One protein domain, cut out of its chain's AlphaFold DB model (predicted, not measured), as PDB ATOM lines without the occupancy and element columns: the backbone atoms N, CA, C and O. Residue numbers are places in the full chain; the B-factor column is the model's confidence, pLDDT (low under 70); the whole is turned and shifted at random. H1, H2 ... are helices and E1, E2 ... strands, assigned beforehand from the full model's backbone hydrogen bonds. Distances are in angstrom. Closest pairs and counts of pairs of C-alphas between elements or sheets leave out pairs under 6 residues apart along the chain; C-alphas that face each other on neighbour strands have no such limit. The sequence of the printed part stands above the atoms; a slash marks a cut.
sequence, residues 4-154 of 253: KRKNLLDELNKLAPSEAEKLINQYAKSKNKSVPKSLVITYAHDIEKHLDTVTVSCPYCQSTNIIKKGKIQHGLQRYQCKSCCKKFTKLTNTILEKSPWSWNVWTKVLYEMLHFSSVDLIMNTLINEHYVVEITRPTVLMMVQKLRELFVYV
ATOM      1  N   LYS A   4     233.000 251.654 249.805       79.06
ATOM      2  CA  LYS A   4     231.944 251.168 250.711       79.06
ATOM      3  C   LYS A   4     231.595 249.692 250.499       79.06
ATOM      4  O   LYS A   4     231.334 248.986 251.460       79.06
ATOM      5  N   ARG A   5     231.601 249.213 249.248       78.75
ATOM      6  CA  ARG A   5     231.264 247.818 248.914       78.75
ATOM      7  C   ARG A   5     232.365 246.845 249.332       78.75
ATOM      8  O   ARG A   5     232.043 245.729 249.713       78.75
ATOM      9  N   LYS A   6     233.634 247.259 249.255       79.75
ATOM     10  CA  LYS A   6     234.761 246.458 249.759       79.75
ATOM     11  C   LYS A   6     234.711 246.341 251.281       79.75
ATOM     12  O   LYS A   6     234.731 245.230 251.780       79.75
ATOM     13  N   ASN A   7     234.503 247.460 251.978       84.88
ATOM     14  CA  ASN A   7     234.417 247.463 253.439       84.88
ATOM     15  C   ASN A   7     233.268 246.567 253.958       84.88
ATOM     16  O   ASN A   7     233.458 245.756 254.853       84.88
ATOM     17  N   LEU A   8     232.102 246.618 253.303       82.00
ATOM     18  CA  LEU A   8     230.973 245.720 253.597       82.00
ATOM     19  C   LEU A   8     231.290 244.233 253.373       82.00
ATOM     20  O   LEU A   8     230.826 243.389 254.132       82.00
ATOM     21  N   LEU A   9     232.045 243.897 252.322       81.31
ATOM     22  CA  LEU A   9     232.468 242.517 252.063       81.31
ATOM     23  C   LEU A   9     233.454 242.028 253.129       81.31
ATOM     24  O   LEU A   9     233.347 240.887 253.570       81.31
ATOM     25  N   ASP A  10     234.374 242.888 253.558       84.06
ATOM     26  CA  ASP A  10     235.353 242.560 254.594       84.06
ATOM     27  C   ASP A  10     234.688 242.345 255.959       84.06
ATOM     28  O   ASP A  10     235.111 241.467 256.708       84.06
ATOM     29  N   GLU A  11     233.623 243.084 256.281       84.12
ATOM     30  CA  GLU A  11     232.826 242.831 257.487       84.12
ATOM     31  C   GLU A  11     231.973 241.563 257.382       84.12
ATOM     32  O   GLU A  11     231.948 240.773 258.322       84.12
ATOM     33  N   LEU A  12     231.337 241.308 256.234       81.69
ATOM     34  CA  LEU A  12     230.572 240.074 256.014       81.69
ATOM     35  C   LEU A  12     231.443 238.819 256.132       81.69
ATOM     36  O   LEU A  12     230.990 237.814 256.667       81.69
ATOM     37  N   ASN A  13     232.695 238.878 255.671       81.50
ATOM     38  CA  ASN A  13     233.635 237.759 255.765       81.50
ATOM     39  C   ASN A  13     234.070 237.441 257.208       81.50
ATOM     40  O   ASN A  13     234.612 236.363 257.443       81.50
ATOM     41  N   LYS A  14     233.862 238.357 258.165       86.94
ATOM     42  CA  LYS A  14     234.154 238.126 259.590       86.94
ATOM     43  C   LYS A  14     233.023 237.405 260.322       86.94
ATOM     44  O   LYS A  14     233.256 236.888 261.408       86.94
ATOM     45  N   LEU A  15     231.816 237.401 259.759       84.44
ATOM     46  CA  LEU A  15     230.643 236.784 260.373       84.44
ATOM     47  C   LEU A  15     230.646 235.269 260.191       84.44
ATOM     48  O   LEU A  15     231.178 234.737 259.211       84.44
ATOM     49  N   ALA A  16     229.981 234.568 261.108       84.06
ATOM     50  CA  ALA A  16     229.723 233.151 260.912       84.06
ATOM     51  C   ALA A  16     228.816 232.940 259.677       84.06
ATOM     52  O   ALA A  16     227.932 233.762 259.411       84.06
ATOM     53  N   PRO A  17     228.956 231.822 258.937       78.94
ATOM     54  CA  PRO A  17     228.128 231.554 257.756       78.94
ATOM     55  C   PRO A  17     226.615 231.618 258.028       78.94
ATOM     56  O   PRO A  17     225.854 232.086 257.183       78.94
ATOM     57  N   SER A  18     226.186 231.201 259.223       80.94
ATOM     58  CA  SER A  18     224.789 231.265 259.668       80.94
ATOM     59  C   SER A  18     224.304 232.697 259.923       80.94
ATOM     60  O   SER A  18     223.163 233.029 259.613       80.94
ATOM     61  N   GLU A  19     225.157 233.569 260.459       84.75
ATOM     62  CA  GLU A  19     224.839 234.980 260.699       84.75
ATOM     63  C   GLU A  19     224.735 235.749 259.382       84.75
ATOM     64  O   GLU A  19     223.806 236.534 259.186       84.75
ATOM     65  N   ALA A  20     225.639 235.465 258.441       84.19
ATOM     66  CA  ALA A  20     225.578 236.022 257.096       84.19
ATOM     67  C   ALA A  20     224.278 235.619 256.375       84.19
ATOM     68  O   ALA A  20     223.634 236.464 255.749       84.19
ATOM     69  N   GLU A  21     223.847 234.357 256.498       83.50
ATOM     70  CA  GLU A  21     222.570 233.876 255.953       83.50
ATOM     71  C   GLU A  21     221.377 234.648 256.541       83.50
ATOM     72  O   GLU A  21     220.526 235.145 255.794       83.50
ATOM     73  N   LYS A  22     221.351 234.831 257.867       87.50
ATOM     74  CA  LYS A  22     220.303 235.599 258.557       87.50
ATOM     75  C   LYS A  22     220.242 237.049 258.088       87.50
ATOM     76  O   LYS A  22     219.153 237.545 257.794       87.50
ATOM     77  N   LEU A  23     221.386 237.719 257.943       87.44
ATOM     78  CA  LEU A  23     221.445 239.095 257.435       87.44
ATOM     79  C   LEU A  23     220.927 239.209 255.998       87.44
ATOM     80  O   LEU A  23     220.197 240.148 255.674       87.44
ATOM     81  N   ILE A  24     221.264 238.248 255.130       85.31
ATOM     82  CA  ILE A  24     220.764 238.214 253.748       85.31
ATOM     83  C   ILE A  24     219.239 238.082 253.737       85.31
ATOM     84  O   ILE A  24     218.564 238.827 253.019       85.31
ATOM     85  N   ASN A  25     218.688 237.178 254.545       87.00
ATOM     86  CA  ASN A  25     217.242 236.980 254.653       87.00
ATOM     87  C   ASN A  25     216.538 238.211 255.236       87.00
ATOM     88  O   ASN A  25     215.505 238.635 254.717       87.00
ATOM     89  N   GLN A  26     217.116 238.834 256.262       88.19
ATOM     90  CA  GLN A  26     216.602 240.067 256.852       88.19
ATOM     91  C   GLN A  26     216.570 241.207 255.823       88.19
ATOM     92  O   GLN A  26     215.558 241.901 255.686       88.19
ATOM     93  N   TYR A  27     217.642 241.367 255.042       86.88
ATOM     94  CA  TYR A  27     217.693 242.345 253.958       86.88
ATOM     95  C   TYR A  27     216.640 242.053 252.878       86.88
ATOM     96  O   TYR A  27     215.922 242.966 252.461       86.88
ATOM     97  N   ALA A  28     216.505 240.795 252.450       86.56
ATOM     98  CA  ALA A  28     215.515 240.380 251.457       86.56
ATOM     99  C   ALA A  28     214.079 240.681 251.921       86.56
ATOM    100  O   ALA A  28     213.308 241.277 251.162       86.56
ATOM    101  N   LYS A  29     213.771 240.389 253.193       86.38
ATOM    102  CA  LYS A  29     212.500 240.727 253.846       86.38
ATOM    103  C   LYS A  29     212.251 242.235 253.854       86.38
ATOM    104  O   LYS A  29     211.189 242.674 253.437       86.38
ATOM    105  N   SER A  30     213.248 243.046 254.226       87.38
ATOM    106  CA  SER A  30     213.119 244.517 254.254       87.38
ATOM    107  C   SER A  30     212.810 245.137 252.884       87.38
ATOM    108  O   SER A  30     212.229 246.216 252.791       87.38
ATOM    109  N   LYS A  31     213.223 244.465 251.803       86.50
ATOM    110  CA  LYS A  31     213.027 244.911 250.421       86.50
ATOM    111  C   LYS A  31     211.844 244.237 249.727       86.50
ATOM    112  O   LYS A  31     211.667 244.498 248.539       86.50
ATOM    113  N   ASN A  32     211.070 243.392 250.419       81.31
ATOM    114  CA  ASN A  32     210.017 242.550 249.836       81.31
ATOM    115  C   ASN A  32     210.495 241.795 248.581       81.31
ATOM    116  O   ASN A  32     209.806 241.735 247.564       81.31
ATOM    117  N   LYS A  33     211.723 241.264 248.624       80.94
ATOM    118  CA  LYS A  33     212.313 240.484 247.529       80.94
ATOM    119  C   LYS A  33     212.391 239.017 247.908       80.94
ATOM    120  O   LYS A  33     212.709 238.674 249.043       80.94
ATOM    121  N   SER A  34     212.175 238.156 246.918       74.88
ATOM    122  CA  SER A  34     212.458 236.735 247.061       74.88
ATOM    123  C   SER A  34     213.959 236.490 247.195       74.88
ATOM    124  O   SER A  34     214.799 237.240 246.681       74.88
ATOM    125  N   VAL A  35     214.294 235.416 247.905       72.94
ATOM    126  CA  VAL A  35     215.675 234.979 248.086       72.94
ATOM    127  C   VAL A  35     216.302 234.679 246.714       72.94
ATOM    128  O   VAL A  35     215.672 234.012 245.884       72.94
ATOM    129  N   PRO A  36     217.538 235.140 246.437       70.81
ATOM    130  CA  PRO A  36     218.201 234.867 245.169       70.81
ATOM    131  C   PRO A  36     218.330 233.364 244.899       70.81
ATOM    132  O   PRO A  36     218.768 232.607 245.763       70.81
ATOM    133  N   LYS A  37     218.060 232.929 243.660       69.75
ATOM    134  CA  LYS A  37     218.254 231.526 243.234       69.75
ATOM    135  C   LYS A  37     219.682 231.020 243.474       69.75
ATOM    136  O   LYS A  37     219.872 229.830 243.699       69.75
ATOM    137  N   SER A  38     220.674 231.911 243.443       70.94
ATOM    138  CA  SER A  38     222.067 231.588 243.765       70.94
ATOM    139  C   SER A  38     222.246 231.111 245.207       70.94
ATOM    140  O   SER A  38     223.065 230.231 245.436       70.94
ATOM    141  N   LEU A  39     221.459 231.625 246.158       74.56
ATOM    142  CA  LEU A  39     221.513 231.209 247.561       74.56
ATOM    143  C   LEU A  39     221.026 229.760 247.732       74.56
ATOM    144  O   LEU A  39     221.636 228.981 248.453       74.56
ATOM    145  N   VAL A  40     219.991 229.367 246.980       71.38
ATOM    146  CA  VAL A  40     219.457 227.991 246.973       71.38
ATOM    147  C   VAL A  40     220.495 226.980 246.466       71.38
ATOM    148  O   VAL A  40     220.569 225.859 246.962       71.38
ATOM    149  N   ILE A  41     221.327 227.368 245.492       71.69
ATOM    150  CA  ILE A  41     222.455 226.542 245.023       71.69
ATOM    151  C   ILE A  41     223.485 226.370 246.148       71.69
ATOM    152  O   ILE A  41     223.972 225.262 246.375       71.69
ATOM    153  N   THR A  42     223.787 227.445 246.880       77.06
ATOM    154  CA  THR A  42     224.708 227.407 248.024       77.06
ATOM    155  C   THR A  42     224.214 226.465 249.119       77.06
ATOM    156  O   THR A  42     225.009 225.691 249.638       77.06
ATOM    157  N   TYR A  43     222.911 226.451 249.417       83.62
ATOM    158  CA  TYR A  43     222.326 225.549 250.417       83.62
ATOM    159  C   TYR A  43     222.536 224.077 250.080       83.62
ATOM    160  O   TYR A  43     222.905 223.285 250.943       83.62
ATOM    161  N   ALA A  44     222.343 223.704 248.817       79.19
ATOM    162  CA  ALA A  44     222.534 222.327 248.394       79.19
ATOM    163  C   ALA A  44     224.005 221.890 248.533       79.19
ATOM    164  O   ALA A  44     224.280 220.779 248.983       79.19
ATOM    165  N   HIS A  45     224.947 222.778 248.201       81.19
ATOM    166  CA  HIS A  45     226.377 222.532 248.398       81.19
ATOM    167  C   HIS A  45     226.756 222.438 249.884       81.19
ATOM    168  O   HIS A  45     227.567 221.597 250.262       81.19
ATOM    169  N   ASP A  46     226.178 223.292 250.726       84.06
ATOM    170  CA  ASP A  46     226.403 223.289 252.172       84.06
ATOM    171  C   ASP A  46     225.935 221.975 252.815       84.06
ATOM    172  O   ASP A  46     226.692 221.312 253.524       84.06
ATOM    173  N   ILE A  47     224.735 221.510 252.454       86.12
ATOM    174  CA  ILE A  47     224.235 220.198 252.880       86.12
ATOM    175  C   ILE A  47     225.153 219.075 252.377       86.12
ATOM    176  O   ILE A  47     225.462 218.154 253.130       86.12
ATOM    177  N   GLU A  48     225.602 219.123 251.119       84.19
ATOM    178  CA  GLU A  48     226.511 218.104 250.578       84.19
ATOM    179  C   GLU A  48     227.828 218.031 251.364       84.19
ATOM    180  O   GLU A  48     228.292 216.923 251.644       84.19
ATOM    181  N   LYS A  49     228.365 219.183 251.787       86.56
ATOM    182  CA  LYS A  49     229.564 219.287 252.630       86.56
ATOM    183  C   LYS A  49     229.351 218.663 254.011       86.56
ATOM    184  O   LYS A  49     230.212 217.931 254.494       86.56
ATOM    185  N   HIS A  50     228.193 218.888 254.634       85.81
ATOM    186  CA  HIS A  50     227.833 218.227 255.895       85.81
ATOM    187  C   HIS A  50     227.713 216.696 255.765       85.81
ATOM    188  O   HIS A  50     227.820 215.985 256.761       85.81
ATOM    189  N   LEU A  51     227.547 216.179 254.543       85.19
ATOM    190  CA  LEU A  51     227.454 214.751 254.226       85.19
ATOM    191  C   LEU A  51     228.756 214.173 253.639       85.19
ATOM    192  O   LEU A  51     228.739 213.107 253.018       85.19
ATOM    193  N   ASP A  52     229.894 214.856 253.769       83.81
ATOM    194  CA  ASP A  52     231.172 214.370 253.224       83.81
ATOM    195  C   ASP A  52     231.762 213.184 253.981       83.81
ATOM    196  O   ASP A  52     232.426 212.347 253.371       83.81
ATOM    197  N   THR A  53     231.445 213.043 255.266       83.56
ATOM    198  CA  THR A  53     231.840 211.885 256.079       83.56
ATOM    199  C   THR A  53     231.032 210.623 255.761       83.56
ATOM    200  O   THR A  53     231.438 209.524 256.130       83.56
ATOM    201  N   VAL A  54     229.900 210.756 255.062       82.94
ATOM    202  CA  VAL A  54     229.006 209.639 254.745       82.94
ATOM    203  C   VAL A  54     229.485 208.922 253.484       82.94
ATOM    204  O   VAL A  54     229.603 209.514 252.407       82.94
ATOM    205  N   THR A  55     229.718 207.613 253.597       85.75
ATOM    206  CA  THR A  55     230.080 206.764 252.457       85.75
ATOM    207  C   THR A  55     228.956 206.734 251.427       85.75
ATOM    208  O   THR A  55     227.809 206.423 251.751       85.75
ATOM    209  N   VAL A  56     229.282 207.010 250.165       87.12
ATOM    210  CA  VAL A  56     228.294 207.001 249.082       87.12
ATOM    211  C   VAL A  56     228.035 205.560 248.642       87.12
ATOM    212  O   VAL A  56     228.915 204.913 248.080       87.12
ATOM    213  N   SER A  57     226.814 205.076 248.854       92.00
ATOM    214  CA  SER A  57     226.309 203.798 248.340       92.00
ATOM    215  C   SER A  57     225.055 204.025 247.487       92.00
ATOM    216  O   SER A  57     224.404 205.069 247.568       92.00
ATOM    217  N   CYS A  58     224.728 203.082 246.602       92.69
ATOM    218  CA  CYS A  58     223.529 203.200 245.780       92.69
ATOM    219  C   CYS A  58     222.268 203.041 246.650       92.69
ATOM    220  O   CYS A  58     222.064 201.958 247.199       92.69
ATOM    221  N   PRO A  59     221.343 204.015 246.687       91.56
ATOM    222  CA  PRO A  59     220.152 203.936 247.538       91.56
ATOM    223  C   PRO A  59     219.130 202.886 247.068       91.56
ATOM    224  O   PRO A  59     218.154 202.620 247.759       91.56
ATOM    225  N   TYR A  60     219.329 202.291 245.885       93.06
ATOM    226  CA  TYR A  60     218.408 201.315 245.293       93.06
ATOM    227  C   TYR A  60     218.884 199.866 245.382       93.06
ATOM    228  O   TYR A  60     218.064 198.960 245.317       93.06
ATOM    229  N   CYS A  61     220.197 199.640 245.424       93.31
ATOM    230  CA  CYS A  61     220.775 198.292 245.421       93.31
ATOM    231  C   CYS A  61     221.983 198.143 246.349       93.31
ATOM    232  O   CYS A  61     222.658 197.124 246.291       93.31
ATOM    233  N   GLN A  62     222.300 199.174 247.141       92.19
ATOM    234  CA  GLN A  62     223.376 199.218 248.139       92.19
ATOM    235  C   GLN A  62     224.802 198.985 247.598       92.19
ATOM    236  O   GLN A  62     225.769 199.053 248.346       92.19
ATOM    237  N   SER A  63     224.960 198.803 246.282       93.00
ATOM    238  CA  SER A  63     226.260 198.682 245.617       93.00
ATOM    239  C   SER A  63     227.129 199.926 245.822       93.00
ATOM    240  O   SER A  63     226.660 201.061 245.688       93.00
ATOM    241  N   THR A  64     228.415 199.697 246.079       93.31
ATOM    242  CA  THR A  64     229.469 200.718 246.178       93.31
ATOM    243  C   THR A  64     230.109 201.038 244.822       93.31
ATOM    244  O   THR A  64     230.898 201.974 244.707       93.31
ATOM    245  N   ASN A  65     229.750 200.305 243.758       93.94
ATOM    246  CA  ASN A  65     230.309 200.497 242.421       93.94
ATOM    247  C   ASN A  65     229.642 201.687 241.709       93.94
ATOM    248  O   ASN A  65     228.668 201.543 240.960       93.94
ATOM    249  N   ILE A  66     230.150 202.885 241.993       94.94
ATOM    250  CA  ILE A  66     229.514 204.158 241.651       94.94
ATOM    251  C   ILE A  66     230.477 205.044 240.857       94.94
ATOM    252  O   ILE A  66     231.672 205.100 241.130       94.94
ATOM    253  N   ILE A  67     229.939 205.782 239.883       94.06
ATOM    254  CA  ILE A  67     230.668 206.812 239.132       94.06
ATOM    255  C   ILE A  67     230.061 208.195 239.347       94.06
ATOM    256  O   ILE A  67     228.845 208.345 239.486       94.06
ATOM    257  N   LYS A  68     230.906 209.225 239.309       93.88
ATOM    258  CA  LYS A  68     230.488 210.632 239.279       93.88
ATOM    259  C   LYS A  68     230.041 210.998 237.859       93.88
ATOM    260  O   LYS A  68     230.783 210.794 236.905       93.88
ATOM    261  N   LYS A  69     228.829 211.544 237.702       92.62
ATOM    262  CA  LYS A  69     228.214 211.893 236.406       92.62
ATOM    263  C   LYS A  69     227.827 213.373 236.329       92.62
ATOM    264  O   LYS A  69     226.667 213.713 236.065       92.62
ATOM    265  N   GLY A  70     228.807 214.247 236.554       91.19
ATOM    266  CA  GLY A  70     228.625 215.702 236.573       91.19
ATOM    267  C   GLY A  70     227.788 216.191 237.760       91.19
ATOM    268  O   GLY A  70     227.525 215.435 238.692       91.19
ATOM    269  N   LYS A  71     227.366 217.455 237.720       89.56
ATOM    270  CA  LYS A  71     226.555 218.095 238.767       89.56
ATOM    271  C   LYS A  71     225.156 218.432 238.249       89.56
ATOM    272  O   LYS A  71     224.953 218.565 237.043       89.56
ATOM    273  N   ILE A  72     224.180 218.516 239.147       84.62
ATOM    274  CA  ILE A  72     222.824 219.004 238.832       84.62
ATOM    275  C   ILE A  72     222.849 220.540 238.782       84.62
ATOM    276  O   ILE A  72     223.788 221.160 239.274       84.62
ATOM    277  N   GLN A  73     221.812 221.168 238.220       75.69
ATOM    278  CA  GLN A  73     221.633 222.628 238.190       75.69
ATOM    279  C   GLN A  73     221.823 223.303 239.564       75.69
ATOM    280  O   GLN A  73     222.282 224.438 239.627       75.69
ATOM    281  N   HIS A  74     221.529 222.593 240.658       71.75
ATOM    282  CA  HIS A  74     221.714 223.064 242.034       71.75
ATOM    283  C   HIS A  74     223.120 222.808 242.613       71.75
ATOM    284  O   HIS A  74     223.307 222.905 243.815       71.75
ATOM    285  N   GLY A  75     224.109 222.439 241.797       79.69
ATOM    286  CA  GLY A  75     225.502 222.249 242.227       79.69
ATOM    287  C   GLY A  75     225.826 220.888 242.856       79.69
ATOM    288  O   GLY A  75     227.002 220.536 242.923       79.69
ATOM    289  N   LEU A  76     224.809 220.101 243.227       86.12
ATOM    290  CA  LEU A  76     224.969 218.769 243.824       86.12
ATOM    291  C   LEU A  76     225.661 217.780 242.887       86.12
ATOM    292  O   LEU A  76     225.300 217.679 241.705       86.12
ATOM    293  N   GLN A  77     226.584 216.980 243.426       90.81
ATOM    294  CA  GLN A  77     227.199 215.885 242.682       90.81
ATOM    295  C   GLN A  77     226.157 214.819 242.322       90.81
ATOM    296  O   GLN A  77     225.494 214.225 243.175       90.81
ATOM    297  N   ARG A  78     226.043 214.533 241.022       92.88
ATOM    298  CA  ARG A  78     225.248 213.415 240.515       92.88
ATOM    299  C   ARG A  78     226.123 212.175 240.425       92.88
ATOM    300  O   ARG A  78     227.234 212.226 239.891       92.88
ATOM    301  N   TYR A  79     225.587 211.060 240.880       93.88
ATOM    302  CA  TYR A  79     226.194 209.741 240.835       93.88
ATOM    303  C   TYR A  79     225.378 208.818 239.929       93.88
ATOM    304  O   TYR A  79     224.184 209.033 239.704       93.88
ATOM    305  N   GLN A  80     226.022 207.791 239.386       95.19
ATOM    306  CA  GLN A  80     225.358 206.676 238.719       95.19
ATOM    307  C   GLN A  80     225.927 205.366 239.262       95.19
ATOM    308  O   GLN A  80     227.142 205.177 239.281       95.19
ATOM    309  N   CYS A  81     225.045 204.463 239.681       96.25
ATOM    310  CA  CYS A  81     225.430 203.111 240.065       96.25
ATOM    311  C   CYS A  81     225.708 202.279 238.808       96.25
ATOM    312  O   CYS A  81     224.892 202.281 237.885       96.25
ATOM    313  N   LYS A  82     226.832 201.554 238.765       94.94
ATOM    314  CA  LYS A  82     227.140 200.642 237.652       94.94
ATOM    315  C   LYS A  82     226.323 199.350 237.704       94.94
ATOM    316  O   LYS A  82     226.076 198.768 236.661       94.94
ATOM    317  N   SER A  83     225.881 198.926 238.890       94.62
ATOM    318  CA  SER A  83     225.131 197.673 239.058       94.62
ATOM    319  C   SER A  83     223.671 197.786 238.610       94.62
ATOM    320  O   SER A  83     223.179 196.898 237.929       94.62
ATOM    321  N   CYS A  84     222.962 198.866 238.968       95.00
ATOM    322  CA  CYS A  84     221.546 199.045 238.601       95.00
ATOM    323  C   CYS A  84     221.298 200.171 237.589       95.00
ATOM    324  O   CYS A  84     220.147 200.487 237.294       95.00
ATOM    325  N   CYS A  85     222.354 200.831 237.104       93.88
ATOM    326  CA  CYS A  85     222.311 201.946 236.148       93.88
ATOM    327  C   CYS A  85     221.497 203.184 236.582       93.88
ATOM    328  O   CYS A  85     221.428 204.165 235.835       93.88
ATOM    329  N   LYS A  86     220.924 203.195 237.793       94.56
ATOM    330  CA  LYS A  86     220.160 204.326 238.328       94.56
ATOM    331  C   LYS A  86     221.083 205.480 238.723       94.56
ATOM    332  O   LYS A  86     222.217 205.284 239.168       94.56
ATOM    333  N   LYS A  87     220.571 206.699 238.547       93.94
ATOM    334  CA  LYS A  87     221.237 207.954 238.917       93.94
ATOM    335  C   LYS A  87     220.689 208.439 240.252       93.94
ATOM    336  O   LYS A  87     219.495 208.304 240.492       93.94
ATOM    337  N   PHE A  88     221.545 209.020 241.077       93.31
ATOM    338  CA  PHE A  88     221.175 209.527 242.396       93.31
ATOM    339  C   PHE A  88     222.119 210.658 242.832       93.31
ATOM    340  O   PHE A  88     223.136 210.915 242.184       93.31
ATOM    341  N   THR A  89     221.776 211.362 243.903       91.38
ATOM    342  CA  THR A  89     222.657 212.279 244.645       91.38
ATOM    343  C   THR A  89     222.842 211.750 246.063       91.38
ATOM    344  O   THR A  89     222.117 210.846 246.477       91.38
ATOM    345  N   LYS A  90     223.748 212.341 246.851       89.19
ATOM    346  CA  LYS A  90     223.840 212.029 248.291       89.19
ATOM    347  C   LYS A  90     222.525 212.269 249.055       89.19
ATOM    348  O   LYS A  90     222.352 211.737 250.142       89.19
ATOM    349  N   LEU A  91     221.611 213.064 248.493       89.25
ATOM    350  CA  LEU A  91     220.316 213.376 249.099       89.25
ATOM    351  C   LEU A  91     219.187 212.451 248.634       89.25
ATOM    352  O   LEU A  91     218.075 212.582 249.123       89.25
ATOM    353  N   THR A  92     219.419 211.560 247.667       90.31
ATOM    354  CA  THR A  92     218.367 210.656 247.178       90.31
ATOM    355  C   THR A  92     217.942 209.679 248.272       90.31
ATOM    356  O   THR A  92     218.801 209.075 248.910       90.31
ATOM    357  N   ASN A  93     216.630 209.495 248.448       87.50
ATOM    358  CA  ASN A  93     216.015 208.707 249.521       87.50
ATOM    359  C   ASN A  93     216.357 209.203 250.940       87.50
ATOM    360  O   ASN A  93     216.286 208.431 251.892       87.50
ATOM    361  N   THR A  94     216.715 210.482 251.107       87.81
ATOM    362  CA  THR A  94     216.874 211.098 252.433       87.81
ATOM    363  C   THR A  94     215.783 212.134 252.686       87.81
ATOM    364  O   THR A  94     215.134 212.631 251.762       87.81
ATOM    365  N   ILE A  95     215.598 212.531 253.947       89.00
ATOM    366  CA  ILE A  95     214.637 213.586 254.312       89.00
ATOM    367  C   ILE A  95     214.920 214.931 253.621       89.00
ATOM    368  O   ILE A  95     213.999 215.728 253.401       89.00
ATOM    369  N   LEU A  96     216.179 215.158 253.230       89.06
ATOM    370  CA  LEU A  96     216.664 216.375 252.582       89.06
ATOM    371  C   LEU A  96     216.479 216.346 251.057       89.06
ATOM    372  O   LEU A  96     216.777 217.339 250.391       89.06
ATOM    373  N   GLU A  97     215.974 215.247 250.486       87.50
ATOM    374  CA  GLU A  97     215.740 215.150 249.048       87.50
ATOM    375  C   GLU A  97     214.847 216.297 248.557       87.50
ATOM    376  O   GLU A  97     213.754 216.530 249.086       87.50
ATOM    377  N   LYS A  98     215.322 217.007 247.520       83.19
ATOM    378  CA  LYS A  98     214.636 218.147 246.882       83.19
ATOM    379  C   LYS A  98     214.239 219.255 247.868       83.19
ATOM    380  O   LYS A  98     213.335 220.035 247.577       83.19
ATOM    381  N   SER A  99     214.899 219.337 249.024       85.25
ATOM    382  CA  SER A  99     214.656 220.419 249.968       85.25
ATOM    383  C   SER A  99     215.232 221.732 249.429       85.25
ATOM    384  O   SER A  99     216.400 221.757 249.040       85.25
ATOM    385  N   PRO A 100     214.450 222.826 249.402       84.69
ATOM    386  CA  PRO A 100     214.955 224.151 249.051       84.69
ATOM    387  C   PRO A 100     215.585 224.882 250.251       84.69
ATOM    388  O   PRO A 100     215.964 226.044 250.117       84.69
ATOM    389  N   TRP A 101     215.659 224.237 251.419       88.50
ATOM    390  CA  TRP A 101     216.055 224.847 252.690       88.50
ATOM    391  C   TRP A 101     217.504 224.518 253.052       88.50
ATOM    392  O   TRP A 101     217.984 223.433 252.728       88.50
ATOM    393  N   SER A 102     218.183 225.438 253.741       89.25
ATOM    394  CA  SER A 102     219.561 225.257 254.208       89.25
ATOM    395  C   SER A 102     219.661 224.284 255.381       89.25
ATOM    396  O   SER A 102     218.664 223.969 256.042       89.25
ATOM    397  N   TRP A 103     220.883 223.825 255.667       89.75
ATOM    398  CA  TRP A 103     221.171 222.989 256.833       89.75
ATOM    399  C   TRP A 103     220.711 223.655 258.139       89.75
ATOM    400  O   TRP A 103     220.059 223.011 258.959       89.75
ATOM    401  N   ASN A 104     220.947 224.963 258.280       90.88
ATOM    402  CA  ASN A 104     220.570 225.756 259.456       90.88
ATOM    403  C   ASN A 104     219.058 225.771 259.721       90.88
ATOM    404  O   ASN A 104     218.625 225.741 260.873       90.88
ATOM    405  N   VAL A 105     218.234 225.795 258.669       92.88
ATOM    406  CA  VAL A 105     216.773 225.713 258.827       92.88
ATOM    407  C   VAL A 105     216.386 224.344 259.389       92.88
ATOM    408  O   VAL A 105     215.604 224.266 260.334       92.88
ATOM    409  N   TRP A 106     216.943 223.257 258.846       93.94
ATOM    410  CA  TRP A 106     216.648 221.900 259.318       93.94
ATOM    411  C   TRP A 106     217.108 221.664 260.757       93.94
ATOM    412  O   TRP A 106     216.352 221.090 261.542       93.94
ATOM    413  N   THR A 107     218.304 222.132 261.125       93.12
ATOM    414  CA  THR A 107     218.812 222.011 262.499       93.12
ATOM    415  C   THR A 107     217.981 222.823 263.483       93.12
ATOM    416  O   THR A 107     217.682 222.322 264.565       93.12
ATOM    417  N   LYS A 108     217.526 224.026 263.111       95.00
ATOM    418  CA  LYS A 108     216.623 224.821 263.954       95.00
ATOM    419  C   LYS A 108     215.253 224.160 264.107       95.00
ATOM    420  O   LYS A 108     214.747 224.109 265.219       95.00
ATOM    421  N   VAL A 109     214.671 223.595 263.044       96.00
ATOM    422  CA  VAL A 109     213.412 222.827 263.162       96.00
ATOM    423  C   VAL A 109     213.586 221.644 264.114       96.00
ATOM    424  O   VAL A 109     212.740 221.442 264.979       96.00
ATOM    425  N   LEU A 110     214.686 220.892 263.999       95.25
ATOM    426  CA  LEU A 110     214.989 219.789 264.913       95.25
ATOM    427  C   LEU A 110     215.149 220.274 266.361       95.25
ATOM    428  O   LEU A 110     214.581 219.674 267.268       95.25
ATOM    429  N   TYR A 111     215.876 221.371 266.576       96.06
ATOM    430  CA  TYR A 111     216.044 221.982 267.893       96.06
ATOM    431  C   TYR A 111     214.694 222.330 268.529       96.06
ATOM    432  O   TYR A 111     214.427 221.941 269.662       96.06
ATOM    433  N   GLU A 112     213.811 223.002 267.791       96.50
ATOM    434  CA  GLU A 112     212.484 223.369 268.289       96.50
ATOM    435  C   GLU A 112     211.586 222.144 268.538       96.50
ATOM    436  O   GLU A 112     210.799 222.133 269.482       96.50
ATOM    437  N   MET A 113     211.727 221.079 267.739       94.75
ATOM    438  CA  MET A 113     211.038 219.808 267.996       94.75
ATOM    439  C   MET A 113     211.461 219.178 269.325       94.75
ATOM    440  O   MET A 113     210.603 218.666 270.040       94.75
ATOM    441  N   LEU A 114     212.753 219.229 269.663       92.94
ATOM    442  CA  LEU A 114     213.272 218.732 270.944       92.94
ATOM    443  C   LEU A 114     212.792 219.575 272.137       92.94
ATOM    444  O   LEU A 114     212.718 219.062 273.247       92.94
ATOM    445  N   HIS A 115     212.418 220.836 271.904       94.81
ATOM    446  CA  HIS A 115     211.812 221.729 272.900       94.81
ATOM    447  C   HIS A 115     210.279 221.643 272.941       94.81
ATOM    448  O   HIS A 115     209.635 222.444 273.614       94.81
ATOM    449  N   PHE A 116     209.678 220.684 272.227       92.88
ATOM    450  CA  PHE A 116     208.227 220.492 272.148       92.88
ATOM    451  C   PHE A 116     207.455 221.718 271.625       92.88
ATOM    452  O   PHE A 116     206.261 221.877 271.889       92.88
ATOM    453  N   SER A 117     208.112 222.571 270.833       95.62
ATOM    454  CA  SER A 117     207.484 223.729 270.201       95.62
ATOM    455  C   SER A 117     206.373 223.297 269.236       95.62
ATOM    456  O   SER A 117     206.506 222.339 268.468       95.62
ATOM    457  N   SER A 118     205.256 224.031 269.232       96.31
ATOM    458  CA  SER A 118     204.175 223.805 268.267       96.31
ATOM    459  C   SER A 118     204.622 224.151 266.841       96.31
ATOM    460  O   SER A 118     205.536 224.945 266.637       96.31
ATOM    461  N   VAL A 119     203.948 223.603 265.822       96.56
ATOM    462  CA  VAL A 119     204.258 223.905 264.405       96.56
ATOM    463  C   VAL A 119     204.192 225.408 264.120       96.56
ATOM    464  O   VAL A 119     205.012 225.936 263.371       96.56
ATOM    465  N   ASP A 120     203.231 226.093 264.737       96.88
ATOM    466  CA  ASP A 120     203.040 227.532 264.593       96.88
ATOM    467  C   ASP A 120     204.165 228.321 265.284       96.88
ATOM    468  O   ASP A 120     204.674 229.286 264.716       96.88
ATOM    469  N   LEU A 121     204.633 227.863 266.452       96.69
ATOM    470  CA  LEU A 121     205.796 228.448 267.121       96.69
ATOM    471  C   LEU A 121     207.072 228.251 266.294       96.69
ATOM    472  O   LEU A 121     207.772 229.224 266.046       96.69
ATOM    473  N   ILE A 122     207.324 227.040 265.781       97.19
ATOM    474  CA  ILE A 122     208.473 226.747 264.903       97.19
ATOM    475  C   ILE A 122     208.483 227.698 263.704       97.19
ATOM    476  O   ILE A 122     209.502 228.316 263.400       97.19
ATOM    477  N   MET A 123     207.339 227.838 263.029       96.88
ATOM    478  CA  MET A 123     207.182 228.739 261.889       96.88
ATOM    479  C   MET A 123     207.524 230.188 262.262       96.88
ATOM    480  O   MET A 123     208.322 230.827 261.576       96.88
ATOM    481  N   ASN A 124     206.957 230.689 263.361       95.94
ATOM    482  CA  ASN A 124     207.189 232.054 263.827       95.94
ATOM    483  C   ASN A 124     208.657 232.279 264.204       95.94
ATOM    484  O   ASN A 124     209.240 233.281 263.800       95.94
ATOM    485  N   THR A 125     209.278 231.333 264.904       95.94
ATOM    486  CA  THR A 125     210.691 231.398 265.289       95.94
ATOM    487  C   THR A 125     211.603 231.453 264.065       95.94
ATOM    488  O   THR A 125     212.496 232.296 264.008       95.94
ATOM    489  N   LEU A 126     211.356 230.633 263.035       95.31
ATOM    490  CA  LEU A 126     212.147 230.653 261.797       95.31
ATOM    491  C   LEU A 126     212.086 232.012 261.077       95.31
ATOM    492  O   LEU A 126     213.096 232.468 260.538       95.31
ATOM    493  N   ILE A 127     210.918 232.660 261.077       93.50
ATOM    494  CA  ILE A 127     210.698 233.965 260.435       93.50
ATOM    495  C   ILE A 127     211.283 235.112 261.278       93.50
ATOM    496  O   ILE A 127     211.869 236.052 260.728       93.50
ATOM    497  N   ASN A 128     211.112 235.052 262.601       93.56
ATOM    498  CA  ASN A 128     211.534 236.094 263.540       93.56
ATOM    499  C   ASN A 128     213.052 236.107 263.734       93.56
ATOM    500  O   ASN A 128     213.647 237.176 263.739       93.56
ATOM    501  N   GLU A 129     213.689 234.935 263.805       93.88
ATOM    502  CA  GLU A 129     215.151 234.799 263.884       93.88
ATOM    503  C   GLU A 129     215.844 234.843 262.503       93.88
ATOM    504  O   GLU A 129     217.040 234.572 262.395       93.88
ATOM    505  N   HIS A 130     215.103 235.179 261.441       91.12
ATOM    506  CA  HIS A 130     215.613 235.386 260.079       91.12
ATOM    507  C   HIS A 130     216.280 234.161 259.415       91.12
ATOM    508  O   HIS A 130     217.084 234.315 258.495       91.12
ATOM    509  N   TYR A 131     215.914 232.934 259.801       90.88
ATOM    510  CA  TYR A 131     216.345 231.729 259.067       90.88
ATOM    511  C   TYR A 131     215.710 231.636 257.681       90.88
ATOM    512  O   TYR A 131     216.302 231.081 256.760       90.88
ATOM    513  N   VAL A 132     214.499 232.170 257.530       90.12
ATOM    514  CA  VAL A 132     213.767 232.211 256.264       90.12
ATOM    515  C   VAL A 132     213.067 233.555 256.109       90.12
ATOM    516  O   VAL A 132     212.703 234.201 257.092       90.12
ATOM    517  N   VAL A 133     212.862 233.977 254.860       88.81
ATOM    518  CA  VAL A 133     212.056 235.169 254.553       88.81
ATOM    519  C   VAL A 133     210.577 234.859 254.769       88.81
ATOM    520  O   VAL A 133     209.887 235.578 255.488       88.81
ATOM    521  N   GLU A 134     210.126 233.748 254.188       89.56
ATOM    522  CA  GLU A 134     208.755 233.257 254.254       89.56
ATOM    523  C   GLU A 134     208.756 231.728 254.267       89.56
ATOM    524  O   GLU A 134     209.542 231.079 253.571       89.56
ATOM    525  N   ILE A 135     207.853 231.151 255.054       92.69
ATOM    526  CA  ILE A 135     207.567 229.721 255.064       92.69
ATOM    527  C   ILE A 135     206.111 229.516 255.472       92.69
ATOM    528  O   ILE A 135     205.556 230.281 256.257       92.69
ATOM    529  N   THR A 136     205.474 228.487 254.921       94.62
ATOM    530  CA  THR A 136     204.072 228.187 255.207       94.62
ATOM    531  C   THR A 136     203.947 227.085 256.251       94.62
ATOM    532  O   THR A 136     204.746 226.144 256.289       94.62
ATOM    533  N   ARG A 137     202.884 227.145 257.058       95.81
ATOM    534  CA  ARG A 137     202.564 226.131 258.072       95.81
ATOM    535  C   ARG A 137     202.556 224.687 257.535       95.81
ATOM    536  O   ARG A 137     203.146 223.831 258.193       95.81
ATOM    537  N   PRO A 138     201.967 224.372 256.357       96.25
ATOM    538  CA  PRO A 138     202.024 223.016 255.800       96.25
ATOM    539  C   PRO A 138     203.452 222.553 255.497       96.25
ATOM    540  O   PRO A 138     203.772 221.383 255.691       96.25
ATOM    541  N   THR A 139     204.326 223.470 255.073       94.50
ATOM    542  CA  THR A 139     205.733 223.154 254.803       94.50
ATOM    543  C   THR A 139     206.458 222.780 256.088       94.50
ATOM    544  O   THR A 139     207.107 221.739 256.131       94.50
ATOM    545  N   VAL A 140     206.294 223.573 257.155       96.25
ATOM    546  CA  VAL A 140     206.867 223.257 258.474       96.25
ATOM    547  C   VAL A 140     206.326 221.919 258.976       96.25
ATOM    548  O   VAL A 140     207.103 221.062 259.384       96.25
ATOM    549  N   LEU A 141     205.016 221.680 258.868       95.62
ATOM    550  CA  LEU A 141     204.415 220.404 259.259       95.62
ATOM    551  C   LEU A 141     205.043 219.212 258.516       95.62
ATOM    552  O   LEU A 141     205.362 218.208 259.153       95.62
ATOM    553  N   MET A 142     205.265 219.331 257.203       94.12
ATOM    554  CA  MET A 142     205.935 218.306 256.397       94.12
ATOM    555  C   MET A 142     207.392 218.092 256.838       94.12
ATOM    556  O   MET A 142     207.843 216.951 256.909       94.12
ATOM    557  N   MET A 143     208.134 219.158 257.163       95.00
ATOM    558  CA  MET A 143     209.507 219.043 257.682       95.00
ATOM    559  C   MET A 143     209.539 218.282 259.007       95.00
ATOM    560  O   MET A 143     210.324 217.351 259.168       95.00
ATOM    561  N   VAL A 144     208.635 218.625 259.926       95.00
ATOM    562  CA  VAL A 144     208.510 217.951 261.222       95.00
ATOM    563  C   VAL A 144     208.096 216.482 261.033       95.00
ATOM    564  O   VAL A 144     208.596 215.608 261.731       95.00
ATOM    565  N   GLN A 145     207.214 216.168 260.077       92.44
ATOM    566  CA  GLN A 145     206.856 214.780 259.745       92.44
ATOM    567  C   GLN A 145     208.044 213.980 259.194       92.44
ATOM    568  O   GLN A 145     208.285 212.877 259.673       92.44
ATOM    569  N   LYS A 146     208.822 214.553 258.267       92.62
ATOM    570  CA  LYS A 146     210.052 213.934 257.751       92.62
ATOM    571  C   LYS A 146     211.059 213.644 258.866       92.62
ATOM    572  O   LYS A 146     211.634 212.564 258.907       92.62
ATOM    573  N   LEU A 147     211.256 214.588 259.789       93.12
ATOM    574  CA  LEU A 147     212.135 214.390 260.944       93.12
ATOM    575  C   LEU A 147     211.594 213.314 261.894       93.12
ATOM    576  O   LEU A 147     212.363 212.477 262.348       93.12
ATOM    577  N   ARG A 148     210.279 213.281 262.150       90.81
ATOM    578  CA  ARG A 148     209.643 212.220 262.953       90.81
ATOM    579  C   ARG A 148     209.873 210.826 262.379       90.81
ATOM    580  O   ARG A 148     210.112 209.899 263.143       90.81
ATOM    581  N   GLU A 149     209.834 210.683 261.059       87.75
ATOM    582  CA  GLU A 149     210.094 209.406 260.391       87.75
ATOM    583  C   GLU A 149     211.515 208.886 260.665       87.75
ATOM    584  O   GLU A 149     211.703 207.683 260.823       87.75
ATOM    585  N   LEU A 150     212.509 209.772 260.823       86.56
ATOM    586  CA  LEU A 150     213.874 209.357 261.166       86.56
ATOM    587  C   LEU A 150     213.958 208.648 262.516       86.56
ATOM    588  O   LEU A 150     214.715 207.690 262.647       86.56
ATOM    589  N   PHE A 151     213.172 209.080 263.504       84.62
ATOM    590  CA  PHE A 151     213.185 208.483 264.842       84.62
ATOM    591  C   PHE A 151     212.716 207.022 264.849       84.62
ATOM    592  O   PHE A 151     213.035 206.292 265.780       84.62
ATOM    593  N   VAL A 152     212.030 206.559 263.797       85.50
ATOM    594  CA  VAL A 152     211.679 205.138 263.631       85.50
ATOM    595  C   VAL A 152     212.928 204.272 263.446       85.50
ATOM    596  O   VAL A 152     212.963 203.138 263.923       85.50
ATOM    597  N   TYR A 153     213.951 204.810 262.780       85.06
ATOM    598  CA  TYR A 153     215.201 204.112 262.472       85.06
ATOM    599  C   TYR A 153     216.274 204.284 263.551       85.06
ATOM    600  O   TYR A 153     217.312 203.627 263.481       85.06
ATOM    601  N   VAL A 154     216.051 205.158 264.537       85.50
ATOM    602  CA  VAL A 154     216.964 205.311 265.673       85.50
ATOM    603  C   VAL A 154     216.895 204.032 266.518       85.50
ATOM    604  O   VAL A 154     215.794 203.620 266.903       85.50
TER     605      VAL A 154
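Overview. This is residues 4 to 154 of the 253 residues of the protein "IS1 family transposase" of Holdemanella biformis (UniProt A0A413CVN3). The strand hairpin E1 and E2, then H3, then H2 make a row along the longest axis, while H4, H5 and H6 form a crossed cluster of three helices to one side of it, joined to H3 by only a few contacts. H1 turns off sideways from the row at H2, on the side away from H4, H5 and H6, and its residues 4 to 10 stick out. The printed part has 151 residues with six named helices and two named strands, in the order H1, H2, H3, E1, E2, H4, H5, H6; the sheet, E1 - E2, is antiparallel, and the class is mostly helix. The whole is only just compact, close to loose, with a radius of gyration of the C-alphas of 17.6 A and spans of 52 by 42 by 24 A.

Arrangement. H1, residues 4 to 12, is close to but not clearly touching H2, residues 17 to 30; their closest C-alphas, of Leu 12 and Ala 20, are 6.5 A apart. H3, residues 37 to 50, is apart from H2. E1, residues 66 to 71, and E2, residues 77 to 81, form an antiparallel hairpin at 148 degrees, with N 67 and O 80 at 2.9 A and N 69 and O 78 at 2.8 A, within hydrogen-bond range. Residues 79 to 80 of E2 also pair antiparallel with residues 87 to 88. H4, residues 103 to 114, is the hub. It only just touches H3, with 3 pairs of C-alphas within 8 A, the closest those of Ile 47 and Trp 103 at 5.7 A. H5, residues 119 to 128, forms a helical hairpin with H4 at a tilt of 44 degrees; their closest C-alphas, of Glu 112 and Ile 122, are 6.2 A apart. H6, residues 137 to 153, touches H4 with residues 143 to 147 alone, about perpendicular at 75 degrees, closest at the C-alphas of Val 109 and Val 144, 7.2 A. H6 also touches H5, closest at the C-alphas of Val 119 and Leu 141, 6.2 A. H2 and H5 are near each other. In H1 to H5 every O i to N i+4 pair is within hydrogen-bond range; in H6 10 of 13 are.

Along the chain. H1 begins at C-alpha 4, (231.944, 251.168, 250.711). H2 measures 20.1 A from first to last C-alpha, H3 20.7 A and H4 16.7 A. E1 begins at C-alpha 66, (229.514, 204.158, 241.651). H6, the longest helix, measures 25.8 A and ends at C-alpha 153, (215.201, 204.112, 262.472).

Size, cuts and confidence. The C-alphas farthest apart, of Lys 4 and Ser 83, are 55.2 A apart. The printed part has no cut. The links H3 to E1 and E2 to H4 are long, with 15 and 21 residues. The mean pLDDT of the printed part is 88.4, and residue 37 alone is under 70.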